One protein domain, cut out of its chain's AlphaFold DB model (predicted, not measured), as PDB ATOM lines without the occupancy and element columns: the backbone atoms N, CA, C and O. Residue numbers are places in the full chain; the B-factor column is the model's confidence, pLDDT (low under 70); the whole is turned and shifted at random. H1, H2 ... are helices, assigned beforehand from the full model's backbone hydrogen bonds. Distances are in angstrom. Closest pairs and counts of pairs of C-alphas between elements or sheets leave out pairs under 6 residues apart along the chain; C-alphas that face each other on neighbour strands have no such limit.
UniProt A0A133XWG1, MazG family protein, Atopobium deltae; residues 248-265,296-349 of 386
ATOM      1  N   PHE A 248     221.525 257.016 244.930       80.75
ATOM      2  CA  PHE A 248     221.384 255.682 244.361       80.75
ATOM      3  C   PHE A 248     222.747 255.022 244.130       80.75
ATOM      4  O   PHE A 248     223.702 255.715 243.766       80.75
ATOM      5  N   PRO A 249     222.821 253.684 244.256       87.44
ATOM      6  CA  PRO A 249     223.964 252.918 243.783       87.44
ATOM      7  C   PRO A 249     224.300 253.266 242.336       87.44
ATOM      8  O   PRO A 249     223.409 253.545 241.527       87.44
ATOM      9  N   ALA A 250     225.591 253.258 242.013       90.50
ATOM     10  CA  ALA A 250     226.086 253.802 240.754       90.50
ATOM     11  C   ALA A 250     225.457 253.125 239.523       90.50
ATOM     12  O   ALA A 250     225.087 253.818 238.573       90.50
ATOM     13  N   LEU A 251     225.274 251.797 239.542       91.50
ATOM     14  CA  LEU A 251     224.710 251.075 238.396       91.50
ATOM     15  C   LEU A 251     223.210 251.338 238.254       91.50
ATOM     16  O   LEU A 251     222.730 251.606 237.153       91.50
ATOM     17  N   MET A 252     222.475 251.360 239.367       89.12
ATOM     18  CA  MET A 252     221.058 251.733 239.367       89.12
ATOM     19  C   MET A 252     220.857 253.169 238.862       89.12
ATOM     20  O   MET A 252     219.982 253.430 238.031       89.12
ATOM     21  N   GLN A 253     221.678 254.110 239.335       91.12
ATOM     22  CA  GLN A 253     221.653 255.496 238.880       91.12
ATOM     23  C   GLN A 253     221.906 255.586 237.371       91.12
ATOM     24  O   GLN A 253     221.142 256.260 236.674       91.12
ATOM     25  N   ALA A 254     222.915 254.873 236.864       91.19
ATOM     26  CA  ALA A 254     223.231 254.808 235.441       91.19
ATOM     27  C   ALA A 254     222.030 254.318 234.611       91.19
ATOM     28  O   ALA A 254     221.607 255.018 233.687       91.19
ATOM     29  N   GLN A 255     221.380 253.219 235.013       90.69
ATOM     30  CA  GLN A 255     220.184 252.709 234.326       90.69
ATOM     31  C   GLN A 255     218.997 253.692 234.386       90.69
ATOM     32  O   GLN A 255     218.231 253.828 233.425       90.69
ATOM     33  N   LYS A 256     218.823 254.444 235.486       89.12
ATOM     34  CA  LYS A 256     217.784 255.494 235.568       89.12
ATOM     35  C   LYS A 256     218.080 256.661 234.630       89.12
ATOM     36  O   LYS A 256     217.156 257.122 233.953       89.12
ATOM     37  N   VAL A 257     219.331 257.120 234.570       89.62
ATOM     38  CA  VAL A 257     219.780 258.157 233.624       89.62
ATOM     39  C   VAL A 257     219.513 257.687 232.199       89.62
ATOM     40  O   VAL A 257     218.816 258.367 231.444       89.62
ATOM     41  N   GLY A 258     219.947 256.473 231.877       88.19
ATOM     42  CA  GLY A 258     219.715 255.818 230.601       88.19
ATOM     43  C   GLY A 258     218.249 255.761 230.184       88.19
ATOM     44  O   GLY A 258     217.900 256.159 229.070       88.19
ATOM     45  N   LYS A 259     217.363 255.325 231.092       86.81
ATOM     46  CA  LYS A 259     215.909 255.282 230.850       86.81
ATOM     47  C   LYS A 259     215.348 256.662 230.490       86.81
ATOM     48  O   LYS A 259     214.509 256.763 229.595       86.81
ATOM     49  N   ARG A 260     215.787 257.719 231.182       85.06
ATOM     50  CA  ARG A 260     215.317 259.095 230.943       85.06
ATOM     51  C   ARG A 260     215.813 259.650 229.617       85.06
ATOM     52  O   ARG A 260     215.016 260.227 228.884       85.06
ATOM     53  N   LEU A 261     217.090 259.449 229.305       85.44
ATOM     54  CA  LEU A 261     217.663 259.888 228.036       85.44
ATOM     55  C   LEU A 261     216.981 259.194 226.852       85.44
ATOM     56  O   LEU A 261     216.615 259.870 225.896       85.44
ATOM     57  N   ARG A 262     216.703 257.887 226.952       83.81
ATOM     58  CA  ARG A 262     215.961 257.145 225.919       83.81
ATOM     59  C   ARG A 262     214.527 257.659 225.752       83.81
ATOM     60  O   ARG A 262     214.107 257.905 224.630       83.81
ATOM     61  N   LYS A 263     213.808 257.924 226.856       81.62
ATOM     62  CA  LYS A 263     212.456 258.532 226.817       81.62
ATOM     63  C   LYS A 263     212.456 259.906 226.130       81.62
ATOM     64  O   LYS A 263     211.478 260.259 225.486       81.62
ATOM     65  N   ALA A 264     213.543 260.666 226.255       82.25
ATOM     66  CA  ALA A 264     213.721 261.956 225.588       82.25
ATOM     67  C   ALA A 264     214.258 261.847 224.143       82.25
ATOM     68  O   ALA A 264     214.496 262.878 223.517       82.25
ATOM     69  N   GLY A 265     214.493 260.636 223.622       80.31
ATOM     70  CA  GLY A 265     215.090 260.418 222.299       80.31
ATOM     71  C   GLY A 265     216.579 260.780 222.203       80.31
ATOM     72  O   GLY A 265     217.104 260.919 221.104       80.31
ATOM     73  N   LEU A 296     243.075 252.183 231.465       69.81
ATOM     74  CA  LEU A 296     241.789 252.798 231.765       69.81
ATOM     75  C   LEU A 296     242.027 253.973 232.715       69.81
ATOM     76  O   LEU A 296     242.600 253.804 233.792       69.81
ATOM     77  N   ASN A 297     241.586 255.162 232.318       80.69
ATOM     78  CA  ASN A 297     241.430 256.274 233.247       80.69
ATOM     79  C   ASN A 297     240.016 256.216 233.879       80.69
ATOM     80  O   ASN A 297     239.150 255.494 233.370       80.69
ATOM     81  N   PRO A 298     239.762 256.945 234.984       80.56
ATOM     82  CA  PRO A 298     238.461 256.915 235.658       80.56
ATOM     83  C   PRO A 298     237.268 257.284 234.761       80.56
ATOM     84  O   PRO A 298     236.191 256.719 234.927       80.56
ATOM     85  N   GLU A 299     237.457 258.195 233.805       78.19
ATOM     86  CA  GLU A 299     236.408 258.653 232.887       78.19
ATOM     87  C   GLU A 299     236.030 257.556 231.883       78.19
ATOM     88  O   GLU A 299     234.872 257.152 231.822       78.19
ATOM     89  N   SER A 300     237.012 256.975 231.191       75.56
ATOM     90  CA  SER A 300     236.794 255.884 230.234       75.56
ATOM     91  C   SER A 300     236.254 254.610 230.896       75.56
ATOM     92  O   SER A 300     235.479 253.876 230.285       75.56
ATOM     93  N   LEU A 301     236.633 254.336 232.151       81.19
ATOM     94  CA  LEU A 301     236.027 253.251 232.930       81.19
ATOM     95  C   LEU A 301     234.560 253.555 233.261       81.19
ATOM     96  O   LEU A 301     233.714 252.670 233.137       81.19
ATOM     97  N   GLY A 302     234.254 254.792 233.658       83.44
ATOM     98  CA  GLY A 302     232.885 255.237 233.919       83.44
ATOM     99  C   GLY A 302     231.985 255.109 232.689       83.44
ATOM    100  O   GLY A 302     230.882 254.574 232.795       83.44
ATOM    101  N   GLU A 303     232.474 255.516 231.516       81.50
ATOM    102  CA  GLU A 303     231.767 255.350 230.239       81.50
ATOM    103  C   GLU A 303     231.507 253.876 229.909       81.50
ATOM    104  O   GLU A 303     230.382 253.513 229.563       81.50
ATOM    105  N   LEU A 304     232.510 253.007 230.068       80.06
ATOM    106  CA  LEU A 304     232.354 251.568 229.838       80.06
ATOM    107  C   LEU A 304     231.295 250.958 230.760       80.06
ATOM    108  O   LEU A 304     230.418 250.229 230.297       80.06
ATOM    109  N   LEU A 305     231.364 251.260 232.059       87.38
ATOM    110  CA  LEU A 305     230.386 250.782 233.033       87.38
ATOM    111  C   LEU A 305     228.986 251.283 232.680       87.38
ATOM    112  O   LEU A 305     228.047 250.490 232.666       87.38
ATOM    113  N   PHE A 306     228.848 252.560 232.314       88.12
ATOM    114  CA  PHE A 306     227.580 253.116 231.857       88.12
ATOM    115  C   PHE A 306     227.040 252.345 230.644       88.12
ATOM    116  O   PHE A 306     225.920 251.841 230.703       88.12
ATOM    117  N   LEU A 307     227.833 252.151 229.586       83.81
ATOM    118  CA  LEU A 307     227.414 251.395 228.399       83.81
ATOM    119  C   LEU A 307     226.987 249.956 228.731       83.81
ATOM    120  O   LEU A 307     225.965 249.492 228.225       83.81
ATOM    121  N   LEU A 308     227.699 249.273 229.633       84.88
ATOM    122  CA  LEU A 308     227.308 247.943 230.111       84.88
ATOM    123  C   LEU A 308     225.953 247.966 230.828       84.88
ATOM    124  O   LEU A 308     225.121 247.092 230.582       84.88
ATOM    125  N   THR A 309     225.687 248.977 231.664       90.06
ATOM    126  CA  THR A 309     224.367 249.112 232.305       90.06
ATOM    127  C   THR A 309     223.246 249.359 231.296       90.06
ATOM    128  O   THR A 309     222.139 248.843 231.472       90.06
ATOM    129  N   GLN A 310     223.536 250.084 230.211       88.19
ATOM    130  CA  GLN A 310     222.580 250.341 229.135       88.19
ATOM    131  C   GLN A 310     222.272 249.079 228.324       88.19
ATOM    132  O   GLN A 310     221.100 248.826 228.030       88.19
ATOM    133  N   GLN A 311     223.295 248.273 228.028       84.00
ATOM    134  CA  GLN A 311     223.147 246.968 227.383       84.00
ATOM    135  C   GLN A 311     222.324 246.009 228.252       84.00
ATOM    136  O   GLN A 311     221.371 245.396 227.769       84.00
ATOM    137  N   ALA A 312     222.650 245.915 229.546       86.00
ATOM    138  CA  ALA A 312     221.889 245.117 230.506       86.00
ATOM    139  C   ALA A 312     220.415 245.549 230.526       86.00
ATOM    140  O   ALA A 312     219.517 244.716 230.417       86.00
ATOM    141  N   GLN A 313     220.157 246.860 230.551       85.81
ATOM    142  CA  GLN A 313     218.801 247.400 230.578       85.81
ATOM    143  C   GLN A 313     217.983 247.049 229.322       85.81
ATOM    144  O   GLN A 313     216.791 246.773 229.444       85.81
ATOM    145  N   GLN A 314     218.586 247.052 228.127       83.25
ATOM    146  CA  GLN A 314     217.910 246.630 226.886       83.25
ATOM    147  C   GLN A 314     217.514 245.150 226.912       83.25
ATOM    148  O   GLN A 314     216.504 244.772 226.327       83.25
ATOM    149  N   GLN A 315     218.282 244.326 227.624       85.00
ATOM    150  CA  GLN A 315     217.999 242.904 227.825       85.00
ATOM    151  C   GLN A 315     217.062 242.641 229.016       85.00
ATOM    152  O   GLN A 315     216.816 241.486 229.352       85.00
ATOM    153  N   GLY A 316     216.548 243.691 229.668       82.62
ATOM    154  CA  GLY A 316     215.696 243.566 230.854       82.62
ATOM    155  C   GLY A 316     216.449 243.147 232.122       82.62
ATOM    156  O   GLY A 316     215.823 242.705 233.079       82.62
ATOM    157  N   ILE A 317     217.777 243.278 232.142       84.25
ATOM    158  CA  ILE A 317     218.636 242.901 233.268       84.25
ATOM    159  C   ILE A 317     218.882 244.128 234.162       84.25
ATOM    160  O   ILE A 317     219.363 245.171 233.703       84.25
ATOM    161  N   ASP A 318     218.594 243.996 235.459       88.19
ATOM    162  CA  ASP A 318     218.996 244.965 236.484       88.19
ATOM    163  C   ASP A 318     220.492 244.795 236.797       88.19
ATOM    164  O   ASP A 318     220.931 243.747 237.276       88.19
ATOM    165  N   ALA A 319     221.297 245.804 236.460       88.56
ATOM    166  CA  ALA A 319     222.756 245.686 236.477       88.56
ATOM    167  C   ALA A 319     223.321 245.628 237.904       88.56
ATOM    168  O   ALA A 319     224.296 244.919 238.153       88.56
ATOM    169  N   GLU A 320     222.695 246.357 238.832       89.31
ATOM    170  CA  GLU A 320     223.064 246.373 240.249       89.31
ATOM    171  C   GLU A 320     222.845 244.989 240.873       89.31
ATOM    172  O   GLU A 320     223.771 244.401 241.440       89.31
ATOM    173  N   THR A 321     221.654 244.423 240.675       82.12
ATOM    174  CA  THR A 321     221.292 243.083 241.149       82.12
ATOM    175  C   THR A 321     222.183 242.012 240.524       82.12
ATOM    176  O   THR A 321     222.671 241.128 241.227       82.12
ATOM    177  N   ALA A 322     222.463 242.103 239.219       84.25
ATOM    178  CA  ALA A 322     223.311 241.135 238.525       84.25
ATOM    179  C   ALA A 322     224.749 241.110 239.071       84.25
ATOM    180  O   ALA A 322     225.300 240.030 239.319       84.25
ATOM    181  N   LEU A 323     225.360 242.283 239.284       87.94
ATOM    182  CA  LEU A 323     226.713 242.364 239.837       87.94
ATOM    183  C   LEU A 323     226.752 241.879 241.290       87.94
ATOM    184  O   LEU A 323     227.682 241.155 241.667       87.94
ATOM    185  N   ARG A 324     225.741 242.232 242.091       82.88
ATOM    186  CA  ARG A 324     225.629 241.774 243.478       82.88
ATOM    187  C   ARG A 324     225.534 240.256 243.552       82.88
ATOM    188  O   ARG A 324     226.380 239.641 244.191       82.88
ATOM    189  N   ALA A 325     224.612 239.646 242.806       74.88
ATOM    190  CA  ALA A 325     224.442 238.195 242.768       74.88
ATOM    191  C   ALA A 325     225.738 237.463 242.371       74.88
ATOM    192  O   ALA A 325     226.102 236.447 242.968       74.88
ATOM    193  N   TYR A 326     226.478 237.989 241.387       80.69
ATOM    194  CA  TYR A 326     227.771 237.420 241.002       80.69
ATOM    195  C   TYR A 326     228.826 237.545 242.112       80.69
ATOM    196  O   TYR A 326     229.564 236.590 242.368       80.69
ATOM    197  N   THR A 327     228.880 238.692 242.786       81.25
ATOM    198  CA  THR A 327     229.822 238.946 243.887       81.25
ATOM    199  C   THR A 327     229.525 238.044 245.084       81.25
ATOM    200  O   THR A 327     230.431 237.362 245.563       81.25
ATOM    201  N   THR A 328     228.258 237.922 245.488       75.56
ATOM    202  CA  THR A 328     227.813 236.992 246.540       75.56
ATOM    203  C   THR A 328     228.206 235.556 246.206       75.56
ATOM    204  O   THR A 328     228.789 234.851 247.031       75.56
ATOM    205  N   LYS A 329     227.996 235.127 244.957       74.44
ATOM    206  CA  LYS A 329     228.410 233.798 244.489       74.44
ATOM    207  C   LYS A 329     229.922 233.583 244.594       74.44
ATOM    208  O   LYS A 329     230.363 232.473 244.888       74.44
ATOM    209  N   LEU A 330     230.730 234.608 244.320       75.88
ATOM    210  CA  LEU A 330     232.185 234.535 244.458       75.88
ATOM    211  C   LEU A 330     232.598 234.418 245.932       75.88
ATOM    212  O   LEU A 330     233.423 233.564 246.254       75.88
ATOM    213  N   MET A 331     231.978 235.201 246.816       74.94
ATOM    214  CA  MET A 331     232.211 235.148 248.263       74.94
ATOM    215  C   MET A 331     231.860 233.774 248.846       74.94
ATOM    216  O   MET A 331     232.683 233.169 249.524       74.94
ATOM    217  N   GLN A 332     230.692 233.222 248.504       71.25
ATOM    218  CA  GLN A 332     230.272 231.882 248.941       71.25
ATOM    219  C   GLN A 332     231.251 230.789 248.493       71.25
ATOM    220  O   GLN A 332     231.560 229.858 249.238       71.25
ATOM    221  N   ARG A 333     231.767 230.898 247.264       72.81
ATOM    222  CA  ARG A 333     232.780 229.963 246.754       72.81
ATOM    223  C   ARG A 333     234.082 230.065 247.528       72.81
ATOM    224  O   ARG A 333     234.683 229.032 247.806       72.81
ATOM    225  N   TRP A 334     234.514 231.277 247.856       78.00
ATOM    226  CA  TRP A 334     235.727 231.484 248.636       78.00
ATOM    227  C   TRP A 334     235.576 230.942 250.063       78.00
ATOM    228  O   TRP A 334     236.406 230.147 250.492       78.00
ATOM    229  N   ALA A 335     234.448 231.215 250.725       68.88
ATOM    230  CA  ALA A 335     234.134 230.668 252.048       68.88
ATOM    231  C   ALA A 335     234.175 229.126 252.081       68.88
ATOM    232  O   ALA A 335     234.626 228.509 253.046       68.88
ATOM    233  N   TYR A 336     233.756 228.466 250.995       67.94
ATOM    234  CA  TYR A 336     233.889 227.014 250.865       67.94
ATOM    235  C   TYR A 336     235.353 226.545 250.807       67.94
ATOM    236  O   TYR A 336     235.691 225.506 251.386       67.94
ATOM    237  N   VAL A 337     236.220 227.287 250.110       71.56
ATOM    238  CA  VAL A 337     237.665 227.010 250.051       71.56
ATOM    239  C   VAL A 337     238.290 227.186 251.435       71.56
ATOM    240  O   VAL A 337     238.970 226.269 251.898       71.56
ATOM    241  N   GLU A 338     237.988 228.287 252.126       73.12
ATOM    242  CA  GLU A 338     238.448 228.560 253.496       73.12
ATOM    243  C   GLU A 338     238.029 227.445 254.463       73.12
ATOM    244  O   GLU A 338     238.860 226.891 255.184       73.12
ATOM    245  N   HIS A 339     236.761 227.022 254.422       66.88
ATOM    246  CA  HIS A 339     236.257 225.928 255.262       66.88
ATOM    247  C   HIS A 339     237.000 224.610 255.022       66.88
ATOM    248  O   HIS A 339     237.292 223.860 255.962       66.88
ATOM    249  N   LYS A 340     237.320 224.303 253.760       67.44
ATOM    250  CA  LYS A 340     238.113 223.117 253.417       67.44
ATOM    251  C   LYS A 340     239.557 223.230 253.903       67.44
ATOM    252  O   LYS A 340     240.057 222.252 254.461       67.44
ATOM    253  N   ALA A 341     240.195 224.385 253.731       64.94
ATOM    254  CA  ALA A 341     241.552 224.646 254.215       64.94
ATOM    255  C   ALA A 341     241.631 224.486 255.742       64.94
ATOM    256  O   ALA A 341     242.455 223.724 256.258       64.94
ATOM    257  N   TRP A 342     240.676 225.091 256.450       68.62
ATOM    258  CA  TRP A 342     240.539 224.997 257.900       68.62
ATOM    259  C   TRP A 342     240.378 223.548 258.375       68.62
ATOM    260  O   TRP A 342     241.116 223.097 259.255       68.62
ATOM    261  N   LYS A 343     239.480 222.768 257.751       67.56
ATOM    262  CA  LYS A 343     239.308 221.335 258.068       67.56
ATOM    263  C   LYS A 343     240.577 220.520 257.826       67.56
ATOM    264  O   LYS A 343     240.855 219.593 258.587       67.56
ATOM    265  N   ALA A 344     241.337 220.856 256.787       71.94
ATOM    266  CA  ALA A 344     242.603 220.207 256.473       71.94
ATOM    267  C   ALA A 344     243.753 220.635 257.409       71.94
ATOM    268  O   ALA A 344     244.811 220.009 257.373       71.94
ATOM    269  N   LYS A 345     243.551 221.650 258.268       71.62
ATOM    270  CA  LYS A 345     244.591 222.300 259.093       71.62
ATOM    271  C   LYS A 345     245.764 222.829 258.261       71.62
ATOM    272  O   LYS A 345     246.909 222.809 258.709       71.62
ATOM    273  N   VAL A 346     245.463 223.274 257.049       61.38
ATOM    274  CA  VAL A 346     246.404 223.903 256.120       61.38
ATOM    275  C   VAL A 346     246.055 225.392 256.078       61.38
ATOM    276  O   VAL A 346     244.875 225.730 256.193       61.38
ATOM    277  N   ASN A 347     247.040 226.292 255.964       53.59
ATOM    278  CA  ASN A 347     246.709 227.704 255.740       53.59
ATOM    279  C   ASN A 347     245.903 227.838 254.446       53.59
ATOM    280  O   ASN A 347     246.143 227.124 253.476       53.59
ATOM    281  N   GLU A 348     244.998 228.807 254.401       47.69
ATOM    282  CA  GLU A 348     244.261 229.181 253.189       47.69
ATOM    283  C   GLU A 348     245.183 229.522 252.005       47.69
ATOM    284  O   GLU A 348     244.855 229.214 250.865       47.69
ATOM    285  N   HIS A 349     246.377 230.054 252.289       51.50
ATOM    286  CA  HIS A 349     247.446 230.312 251.318       51.50
ATOM    287  C   HIS A 349     248.264 229.069 250.918       51.50
ATOM    288  O   HIS A 349     248.984 229.114 249.926       51.50
TER     289      HIS A 349
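Overview. This is residues 248 to 265 and 296 to 349 of the 386 residues of the protein "MazG family protein" of Atopobium deltae (UniProt A0A133XWG1). H1 and H3 meet at their first turns nearly in line and make one long rod, and H2 stands crosswise at their joint, giving a rough T. The printed part has 72 residues with three named helices, H1, H2, H3 in that order, and no named strand: all helix. It is extended, radius of gyration of the C-alphas 18.0 A, spanning 60 by 28 by 20 A.

Arrangement. Start at H1, residues 250 to 263; it touches H2, residues 298 to 314, closest at C-alphas 255 and 309, 5.9 A, at a steep tilt of 62 degrees. With residues 251 to 255 alone H1 touches H3, residues 319 to 344, closest at C-alphas 251 and 320, 5.3 A, opposite ways at a shallow tilt of 22 degrees. H2 and H3 only just touch, only at the corner, with 3 pairs of C-alphas within 8 A, the closest 309 and 319, 5.6 A; they are about perpendicular, 76 degrees. In H1, H2 and H3 every O i to N i+4 pair is within hydrogen-bond range.

Along the chain. Find C-alpha 250 at (226.086, 253.802, 240.754), where H1 begins its 20.1 A. H2 measures 24.6 A. H3 runs 38.0 A to C-alpha 344 at (242.603, 220.207, 256.473).

Size, cuts and confidence. C-alphas 265 and 345 are farthest apart, 60.6 A. Residues 266 to 295 are not printed, and the gap is 29.3 A between C-alphas 265 and 296. The link H2 to H3 is tight. Look for pLDDT under 70 at 296, 335 to 336, 339 to 343 and 346 to 349.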